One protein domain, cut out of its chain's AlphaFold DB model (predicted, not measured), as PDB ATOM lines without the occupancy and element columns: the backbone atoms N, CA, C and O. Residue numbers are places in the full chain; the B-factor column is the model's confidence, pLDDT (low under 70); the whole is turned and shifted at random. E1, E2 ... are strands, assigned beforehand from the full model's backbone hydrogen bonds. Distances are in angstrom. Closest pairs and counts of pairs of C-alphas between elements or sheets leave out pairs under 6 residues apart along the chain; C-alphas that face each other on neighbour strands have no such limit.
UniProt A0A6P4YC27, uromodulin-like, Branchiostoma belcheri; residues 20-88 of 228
ATOM      1  N   PRO A  20      78.909  14.254  20.666       94.38
ATOM      2  CA  PRO A  20      79.572  12.990  20.929       94.38
ATOM      3  C   PRO A  20      79.932  12.838  22.406       94.38
ATOM      4  O   PRO A  20      80.401  13.773  23.059       94.38
ATOM      5  N   MET A  21      79.764  11.614  22.907       95.69
ATOM      6  CA  MET A  21      80.159  11.216  24.253       95.69
ATOM      7  C   MET A  21      81.389  10.304  24.236       95.69
ATOM      8  O   MET A  21      81.450   9.339  23.472       95.69
ATOM      9  N   TRP A  22      82.343  10.568  25.126       95.12
ATOM     10  CA  TRP A  22      83.599   9.822  25.275       95.12
ATOM     11  C   TRP A  22      83.883   9.515  26.753       95.12
ATOM     12  O   TRP A  22      83.341  10.169  27.638       95.12
ATOM     13  N   MET A  23      84.686   8.495  27.049       96.69
ATOM     14  CA  MET A  23      85.009   8.069  28.415       96.69
ATOM     15  C   MET A  23      86.257   8.784  28.941       96.69
ATOM     16  O   MET A  23      87.304   8.769  28.313       96.69
ATOM     17  N   VAL A  24      86.191   9.344  30.140       95.25
ATOM     18  CA  VAL A  24      87.345   9.932  30.820       95.25
ATOM     19  C   VAL A  24      88.189   8.839  31.462       95.25
ATOM     20  O   VAL A  24      87.727   8.124  32.356       95.25
ATOM     21  N   GLY A  25      89.455   8.776  31.053       92.25
ATOM     22  CA  GLY A  25      90.453   7.854  31.586       92.25
ATOM     23  C   GLY A  25      90.577   6.560  30.784       92.25
ATOM     24  O   GLY A  25      89.804   6.284  29.873       92.25
ATOM     25  N   GLU A  26      91.577   5.760  31.138       93.38
ATOM     26  CA  GLU A  26      91.930   4.538  30.412       93.38
ATOM     27  C   GLU A  26      90.943   3.391  30.672       93.38
ATOM     28  O   GLU A  26      90.343   3.275  31.756       93.38
ATOM     29  N   HIS A  27      90.816   2.493  29.693       94.50
ATOM     30  CA  HIS A  27      90.108   1.231  29.880       94.50
ATOM     31  C   HIS A  27      90.812   0.349  30.927       94.50
ATOM     32  O   HIS A  27      92.041   0.316  30.971       94.50
ATOM     33  N   PRO A  28      90.063  -0.379  31.775       95.75
ATOM     34  CA  PRO A  28      90.653  -1.278  32.767       95.75
ATOM     35  C   PRO A  28      91.368  -2.471  32.115       95.75
ATOM     36  O   PRO A  28      91.073  -2.843  30.975       95.75
ATOM     37  N   ALA A  29      92.269  -3.114  32.854       94.69
ATOM     38  CA  ALA A  29      92.866  -4.385  32.465       94.69
ATOM     39  C   ALA A  29      91.954  -5.567  32.839       94.69
ATOM     40  O   ALA A  29      91.105  -5.491  33.733       94.69
ATOM     41  N   VAL A  30      92.138  -6.703  32.159       93.69
ATOM     42  CA  VAL A  30      91.471  -7.954  32.546       93.69
ATOM     43  C   VAL A  30      91.930  -8.333  33.956       93.69
ATOM     44  O   VAL A  30      93.117  -8.537  34.192       93.69
ATOM     45  N   GLY A  31      90.981  -8.435  34.887       93.06
ATOM     46  CA  GLY A  31      91.250  -8.726  36.301       93.06
ATOM     47  C   GLY A  31      90.988  -7.555  37.252       93.06
ATOM     48  O   GLY A  31      90.756  -7.806  38.431       93.06
ATOM     49  N   ASP A  32      90.893  -6.320  36.748       94.44
ATOM     50  CA  ASP A  32      90.588  -5.131  37.568       94.44
ATOM     51  C   ASP A  32      89.141  -5.116  38.095       94.44
ATOM     52  O   ASP A  32      88.782  -4.314  38.956       94.44
ATOM     53  N   GLY A  33      88.294  -6.015  37.591       93.62
ATOM     54  CA  GLY A  33      86.880  -6.070  37.932       93.62
ATOM     55  C   GLY A  33      86.073  -4.979  37.231       93.62
ATOM     56  O   GLY A  33      86.379  -4.569  36.112       93.62
ATOM     57  N   GLU A  34      84.975  -4.575  37.862       97.06
ATOM     58  CA  GLU A  34      84.181  -3.432  37.417       97.06
ATOM     59  C   GLU A  34      84.784  -2.152  37.995       97.06
ATOM     60  O   GLU A  34      84.998  -2.068  39.205       97.06
ATOM     61  N   VAL A  35      85.031  -1.161  37.142       97.69
ATOM     62  CA  VAL A  35      85.630   0.109  37.555       97.69
ATOM     63  C   VAL A  35      84.721   1.272  37.181       97.69
ATOM     64  O   VAL A  35      84.170   1.320  36.079       97.69
ATOM     65  N   ASP A  36      84.582   2.227  38.101       97.75
ATOM     66  CA  ASP A  36      83.862   3.472  37.857       97.75
ATOM     67  C   ASP A  36      84.668   4.395  36.926       97.75
ATOM     68  O   ASP A  36      85.895   4.543  37.030       97.75
ATOM     69  N   ARG A  37      83.960   5.011  35.982       97.25
ATOM     70  CA  ARG A  37      84.474   5.982  35.010       97.25
ATOM     71  C   ARG A  37      83.459   7.103  34.831       97.25
ATOM     72  O   ARG A  37      82.322   7.015  35.293       97.25
ATOM     73  N   GLN A  38      83.866   8.155  34.136       96.94
ATOM     74  CA  GLN A  38      82.945   9.195  33.692       96.94
ATOM     75  C   GLN A  38      82.864   9.198  32.174       96.94
ATOM     76  O   GLN A  38      83.854   8.925  31.507       96.94
ATOM     77  N   ALA A  39      81.694   9.501  31.636       96.00
ATOM     78  CA  ALA A  39      81.516   9.871  30.247       96.00
ATOM     79  C   ALA A  39      81.324  11.384  30.157       96.00
ATOM     80  O   ALA A  39      80.594  11.950  30.968       96.00
ATOM     81  N   CYS A  40      81.953  12.019  29.180       95.62
ATOM     82  CA  CYS A  40      81.841  13.438  28.874       95.62
ATOM     83  C   CYS A  40      81.086  13.621  27.560       95.62
ATOM     84  O   CYS A  40      81.437  12.958  26.589       95.62
ATOM     85  N   SER A  41      80.097  14.516  27.524       94.69
ATOM     86  CA  SER A  41      79.467  14.993  26.284       94.69
ATOM     87  C   SER A  41      80.100  16.315  25.844       94.69
ATOM     88  O   SER A  41      80.321  17.204  26.674       94.69
ATOM     89  N   ASN A  42      80.385  16.443  24.549       94.00
ATOM     90  CA  ASN A  42      80.836  17.684  23.930       94.00
ATOM     91  C   ASN A  42      79.673  18.349  23.175       94.00
ATOM     92  O   ASN A  42      79.281  17.887  22.106       94.00
ATOM     93  N   LEU A  43      79.142  19.451  23.716       90.81
ATOM     94  CA  LEU A  43      78.045  20.217  23.102       90.81
ATOM     95  C   LEU A  43      78.532  21.306  22.121       90.81
ATOM     96  O   LEU A  43      77.751  22.178  21.741       90.81
ATOM     97  N   GLY A  44      79.815  21.307  21.743       89.50
ATOM     98  CA  GLY A  44      80.401  22.315  20.851       89.50
ATOM     99  C   GLY A  44      80.694  23.655  21.539       89.50
ATOM    100  O   GLY A  44      80.769  24.695  20.879       89.50
ATOM    101  N   ILE A  45      80.844  23.671  22.871       90.56
ATOM    102  CA  ILE A  45      81.216  24.888  23.603       90.56
ATOM    103  C   ILE A  45      82.714  25.178  23.391       90.56
ATOM    104  O   ILE A  45      83.554  24.315  23.653       90.56
ATOM    105  N   PRO A  46      83.099  26.396  22.957       89.56
ATOM    106  CA  PRO A  46      84.501  26.730  22.729       89.56
ATOM    107  C   PRO A  46      85.378  26.499  23.968       89.56
ATOM    108  O   PRO A  46      85.119  27.060  25.031       89.56
ATOM    109  N   ASN A  47      86.462  25.739  23.795       87.69
ATOM    110  CA  ASN A  47      87.410  25.334  24.846       87.69
ATOM    111  C   ASN A  47      86.835  24.421  25.946       87.69
ATOM    112  O   ASN A  47      87.490  24.243  26.973       87.69
ATOM    113  N   ASP A  48      85.662  23.822  25.741       90.94
ATOM    114  CA  ASP A  48      85.072  22.864  26.673       90.94
ATOM    115  C   ASP A  48      84.619  21.595  25.940       90.94
ATOM    116  O   ASP A  48      83.592  21.568  25.270       90.94
ATOM    117  N   CYS A  49      85.400  20.525  26.095       91.44
ATOM    118  CA  CYS A  49      85.114  19.212  25.507       91.44
ATOM    119  C   CYS A  49      84.390  18.251  26.472       91.44
ATOM    120  O   CYS A  49      84.257  17.054  26.198       91.44
ATOM    121  N   CYS A  50      83.962  18.746  27.635       94.31
ATOM    122  CA  CYS A  50      83.195  17.987  28.615       94.31
ATOM    123  C   CYS A  50      82.132  18.889  29.248       94.31
ATOM    124  O   CYS A  50      82.128  19.141  30.454       94.31
ATOM    125  N   THR A  51      81.206  19.356  28.414       92.06
ATOM    126  CA  THR A  51      80.134  20.260  28.833       92.06
ATOM    127  C   THR A  51      79.184  19.607  29.837       92.06
ATOM    128  O   THR A  51      78.631  20.269  30.716       92.06
ATOM    129  N   ALA A  52      79.003  18.291  29.728       90.94
ATOM    130  CA  ALA A  52      78.269  17.485  30.693       90.94
ATOM    131  C   ALA A  52      79.044  16.204  31.004       90.94
ATOM    132  O   ALA A  52      79.676  15.631  30.116       90.94
ATOM    133  N   SER A  53      78.970  15.741  32.255       93.62
ATOM    134  CA  SER A  53      79.602  14.494  32.691       93.62
ATOM    135  C   SER A  53      78.606  13.552  33.362       93.62
ATOM    136  O   SER A  53      77.682  13.979  34.057       93.62
ATOM    137  N   TYR A  54      78.810  12.255  33.154       95.12
ATOM    138  CA  TYR A  54      77.927  11.194  33.624       95.12
ATOM    139  C   TYR A  54      78.744  10.045  34.196       95.12
ATOM    140  O   TYR A  54      79.720   9.613  33.591       95.12
ATOM    141  N   ASN A  55      78.336   9.512  35.344       97.44
ATOM    142  CA  ASN A  55      79.006   8.351  35.921       97.44
ATOM    143  C   ASN A  55      78.602   7.086  35.159       97.44
ATOM    144  O   ASN A  55      77.415   6.803  35.000       97.44
ATOM    145  N   ILE A  56      79.596   6.323  34.723       97.69
ATOM    146  CA  ILE A  56      79.443   5.051  34.020       97.69
ATOM    147  C   ILE A  56      80.333   3.998  34.680       97.69
ATOM    148  O   ILE A  56      81.208   4.316  35.490       97.69
ATOM    149  N   LYS A  57      80.141   2.732  34.319       97.81
ATOM    150  CA  LYS A  57      81.044   1.648  34.729       97.81
ATOM    151  C   LYS A  57      81.565   0.912  33.513       97.81
ATOM    152  O   LYS A  57      80.869   0.792  32.505       97.81
ATOM    153  N   VAL A  58      82.779   0.398  33.619       97.50
ATOM    154  CA  VAL A  58      83.413  -0.404  32.574       97.50
ATOM    155  C   VAL A  58      84.088  -1.617  33.191       97.50
ATOM    156  O   VAL A  58      84.662  -1.552  34.280       97.50
ATOM    157  N   LYS A  59      84.027  -2.736  32.478       96.00
ATOM    158  CA  LYS A  59      84.713  -3.974  32.831       96.00
ATOM    159  C   LYS A  59      85.408  -4.547  31.604       96.00
ATOM    160  O   LYS A  59      84.799  -4.646  30.539       96.00
ATOM    161  N   ALA A  60      86.661  -4.957  31.776       94.94
ATOM    162  CA  ALA A  60      87.385  -5.742  30.786       94.94
ATOM    163  C   ALA A  60      87.093  -7.236  30.976       94.94
ATOM    164  O   ALA A  60      87.157  -7.763  32.092       94.94
ATOM    165  N   CYS A  61      86.785  -7.916  29.877       92.44
ATOM    166  CA  CYS A  61      86.524  -9.348  29.815       92.44
ATOM    167  C   CYS A  61      87.432  -9.987  28.761       92.44
ATOM    168  O   CYS A  61      87.759  -9.356  27.759       92.44
ATOM    169  N   ASP A  62      87.803 -11.248  28.967       91.62
ATOM    170  CA  ASP A  62      88.531 -12.041  27.978       91.62
ATOM    171  C   ASP A  62      87.661 -13.204  27.497       91.62
ATOM    172  O   ASP A  62      87.070 -13.926  28.305       91.62
ATOM    173  N   ALA A  63      87.576 -13.378  26.181       86.44
ATOM    174  CA  ALA A  63      86.968 -14.543  25.553       86.44
ATOM    175  C   ALA A  63      87.997 -15.225  24.648       86.44
ATOM    176  O   ALA A  63      88.079 -14.947  23.450       86.44
ATOM    177  N   GLY A  64      88.786 -16.127  25.237       84.12
ATOM    178  CA  GLY A  64      89.734 -16.959  24.498       84.12
ATOM    179  C   GLY A  64      90.903 -16.169  23.914       84.12
ATOM    180  O   GLY A  64      91.270 -16.399  22.764       84.12
ATOM    181  N   GLY A  65      91.464 -15.227  24.680       81.50
ATOM    182  CA  GLY A  65      92.584 -14.379  24.257       81.50
ATOM    183  C   GLY A  65      92.180 -13.127  23.475       81.50
ATOM    184  O   GLY A  65      93.051 -12.397  23.009       81.50
ATOM    185  N   ASN A  66      90.877 -12.869  23.327       83.38
ATOM    186  CA  ASN A  66      90.352 -11.616  22.795       83.38
ATOM    187  C   ASN A  66      89.740 -10.796  23.931       83.38
ATOM    188  O   ASN A  66      88.686 -11.153  24.470       83.38
ATOM    189  N   THR A  67      90.381  -9.675  24.259       88.06
ATOM    190  CA  THR A  67      89.857  -8.722  25.237       88.06
ATOM    191  C   THR A  67      88.730  -7.894  24.627       88.06
ATOM    192  O   THR A  67      88.862  -7.344  23.535       88.06
ATOM    193  N   PHE A  68      87.622  -7.781  25.351       89.94
ATOM    194  CA  PHE A  68      86.497  -6.916  25.018       89.94
ATOM    195  C   PHE A  68      85.993  -6.195  26.269       89.94
ATOM    196  O   PHE A  68      86.250  -6.614  27.399       89.94
ATOM    197  N   TYR A  69      85.262  -5.103  26.064       92.62
ATOM    198  CA  TYR A  69      84.804  -4.239  27.146       92.62
ATOM    199  C   TYR A  69      83.288  -4.242  27.233       92.62
ATOM    200  O   TYR A  69      82.595  -4.139  26.221       92.62
ATOM    201  N   VAL A  70      82.784  -4.343  28.457       94.19
ATOM    202  CA  VAL A  70      81.364  -4.211  28.771       94.19
ATOM    203  C   VAL A  70      81.178  -2.904  29.522       94.19
ATOM    204  O   VAL A  70      81.858  -2.664  30.522       94.19
ATOM    205  N   TYR A  71      80.259  -2.074  29.039       95.50
ATOM    206  CA  TYR A  71      79.970  -0.771  29.621       95.50
ATOM    207  C   TYR A  71      78.568  -0.747  30.207       95.50
ATOM    208  O   TYR A  71      77.605  -1.174  29.570       95.50
ATOM    209  N   TYR A  72      78.457  -0.194  31.405       96.75
ATOM    210  CA  TYR A  72      77.189   0.199  31.992       96.75
ATOM    211  C   TYR A  72      77.034   1.706  31.804       96.75
ATOM    212  O   TYR A  72      77.601   2.507  32.554       96.75
ATOM    213  N   LEU A  73      76.342   2.065  30.726       96.12
ATOM    214  CA  LEU A  73      76.189   3.439  30.262       96.12
ATOM    215  C   LEU A  73      74.897   4.055  30.783       96.12
ATOM    216  O   LEU A  73      73.899   3.362  30.987       96.12
ATOM    217  N   VAL A  74      74.908   5.375  30.951       94.88
ATOM    218  CA  VAL A  74      73.665   6.121  31.160       94.88
ATOM    219  C   VAL A  74      72.922   6.265  29.835       94.88
ATOM    220  O   VAL A  74      73.553   6.356  28.778       94.88
ATOM    221  N   SER A  75      71.588   6.308  29.895       92.69
ATOM    222  CA  SER A  75      70.774   6.631  28.721       92.69
ATOM    223  C   SER A  75      71.133   8.022  28.222       92.69
ATOM    224  O   SER A  75      71.194   8.964  29.013       92.69
ATOM    225  N   THR A  76      71.332   8.147  26.916       88.69
ATOM    226  CA  THR A  76      71.544   9.447  26.287       88.69
ATOM    227  C   THR A  76      70.232  10.232  26.215       88.69
ATOM    228  O   THR A  76      69.138   9.657  26.241       88.69
ATOM    229  N   SER A  77      70.339  11.561  26.172       81.38
ATOM    230  CA  SER A  77      69.220  12.486  25.956       81.38
ATOM    231  C   SER A  77      69.542  13.416  24.787       81.38
ATOM    232  O   SER A  77      70.711  13.653  24.514       81.38
ATOM    233  N   TYR A  78      68.530  13.970  24.111       81.38
ATOM    234  CA  TYR A  78      68.735  14.873  22.966       81.38
ATOM    235  C   TYR A  78      69.558  14.239  21.825       81.38
ATOM    236  O   TYR A  78      69.181  13.180  21.326       81.38
ATOM    237  N   CYS A  79      70.638  14.902  21.402       85.50
ATOM    238  CA  CYS A  79      71.532  14.520  20.311       85.50
ATOM    239  C   CYS A  79      72.862  13.968  20.852       85.50
ATOM    240  O   CYS A  79      73.904  14.127  20.213       85.50
ATOM    241  N   ASP A  80      72.838  13.361  22.042       89.94
ATOM    242  CA  ASP A  80      73.998  12.702  22.632       89.94
ATOM    243  C   ASP A  80      74.132  11.264  22.107       89.94
ATOM    244  O   ASP A  80      73.166  10.492  22.098       89.94
ATOM    245  N   SER A  81      75.338  10.859  21.706       93.38
ATOM    246  CA  SER A  81      75.650   9.455  21.389       93.38
ATOM    247  C   SER A  81      77.091   9.102  21.724       93.38
ATOM    248  O   SER A  81      78.002   9.911  21.576       93.38
ATOM    249  N   TYR A  82      77.310   7.864  22.166       94.25
ATOM    250  CA  TYR A  82      78.633   7.380  22.540       94.25
ATOM    251  C   TYR A  82      79.498   7.058  21.323       94.25
ATOM    252  O   TYR A  82      79.125   6.257  20.467       94.25
ATOM    253  N   CYS A  83      80.701   7.620  21.302       91.69
ATOM    254  CA  CYS A  83      81.736   7.278  20.343       91.69
ATOM    255  C   CYS A  83      82.390   5.952  20.718       91.69
ATOM    256  O   CYS A  83      83.184   5.893  21.660       91.69
ATOM    257  N   ALA A  84      82.079   4.900  19.964       89.19
ATOM    258  CA  ALA A  84      82.690   3.586  20.099       89.19
ATOM    259  C   ALA A  84      83.365   3.159  18.789       89.19
ATOM    260  O   ALA A  84      82.797   3.317  17.710       89.19
ATOM    261  N   GLY A  85      84.555   2.578  18.899       81.06
ATOM    262  CA  GLY A  85      85.361   2.102  17.780       81.06
ATOM    263  C   GLY A  85      86.799   2.600  17.877       81.06
ATOM    264  O   GLY A  85      87.047   3.781  18.091       81.06
ATOM    265  N   ASN A  86      87.757   1.693  17.703       72.25
ATOM    266  CA  ASN A  86      89.187   2.005  17.578       72.25
ATOM    267  C   ASN A  86      89.744   1.650  16.189       72.25
ATOM    268  O   ASN A  86      90.955   1.674  15.971       72.25
ATOM    269  N   GLU A  87      88.864   1.275  15.264       68.44
ATOM    270  CA  GLU A  87      89.220   0.929  13.898       68.44
ATOM    271  C   GLU A  87      89.149   2.177  13.022       68.44
ATOM    272  O   GLU A  87      88.295   3.046  13.220       68.44
ATOM    273  N   ALA A  88      90.061   2.266  12.053       72.44
ATOM    274  CA  ALA A  88      89.995   3.314  11.052       72.44
ATOM    275  C   ALA A  88      88.645   3.231  10.313       72.44
ATOM    276  O   ALA A  88      88.201   2.120   9.999       72.44
TER     277      ALA A  88
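AT A GLANCE: This is residues 20 to 88 of the 228 residues of the protein "uromodulin-like" of Branchiostoma belcheri (UniProt A0A6P4YC27). A single sheet of five strands, strongly twisted, is curled like part of a barrel, with residues 83 to 88 trailing from it as a tail. The 69 printed residues have no named helix; E1 to E5 follow along the chain, in the mixed sheet order E4, E3, E2, E1, E5. It is all strand, though under half, 33 residues, are in named elements. It is only just loose, close to compact, with radius of gyration of the C-alphas 13.4 A and spans 43 by 27 by 21 A.

IN THESE COORDINATES: Find C-alpha 52 at (78.269, 17.485, 30.693); E3 runs to residue 62, 31.4 A, and bends by 53 degrees at residue 55. E2 is residues 34 to 41, 22.0 A; E4, 67 to 72; E1, 20 to 24; E5, 80 to 82, ending at (78.633, 7.380, 22.540).

HOW THE PARTS SIT: E1 to E4 form a meander, each strand the antiparallel neighbour of the one before: look for N 39 and O 54, 2.8 A, N 61 and O 68, 2.8 A, and N 24 and O 38, 2.7 A. E5 is parallel to E1, N 21 and O 81 being 2.8 A apart.

THE WHOLE: The printed part has no cut and no long link; residue 87 is under pLDDT 70.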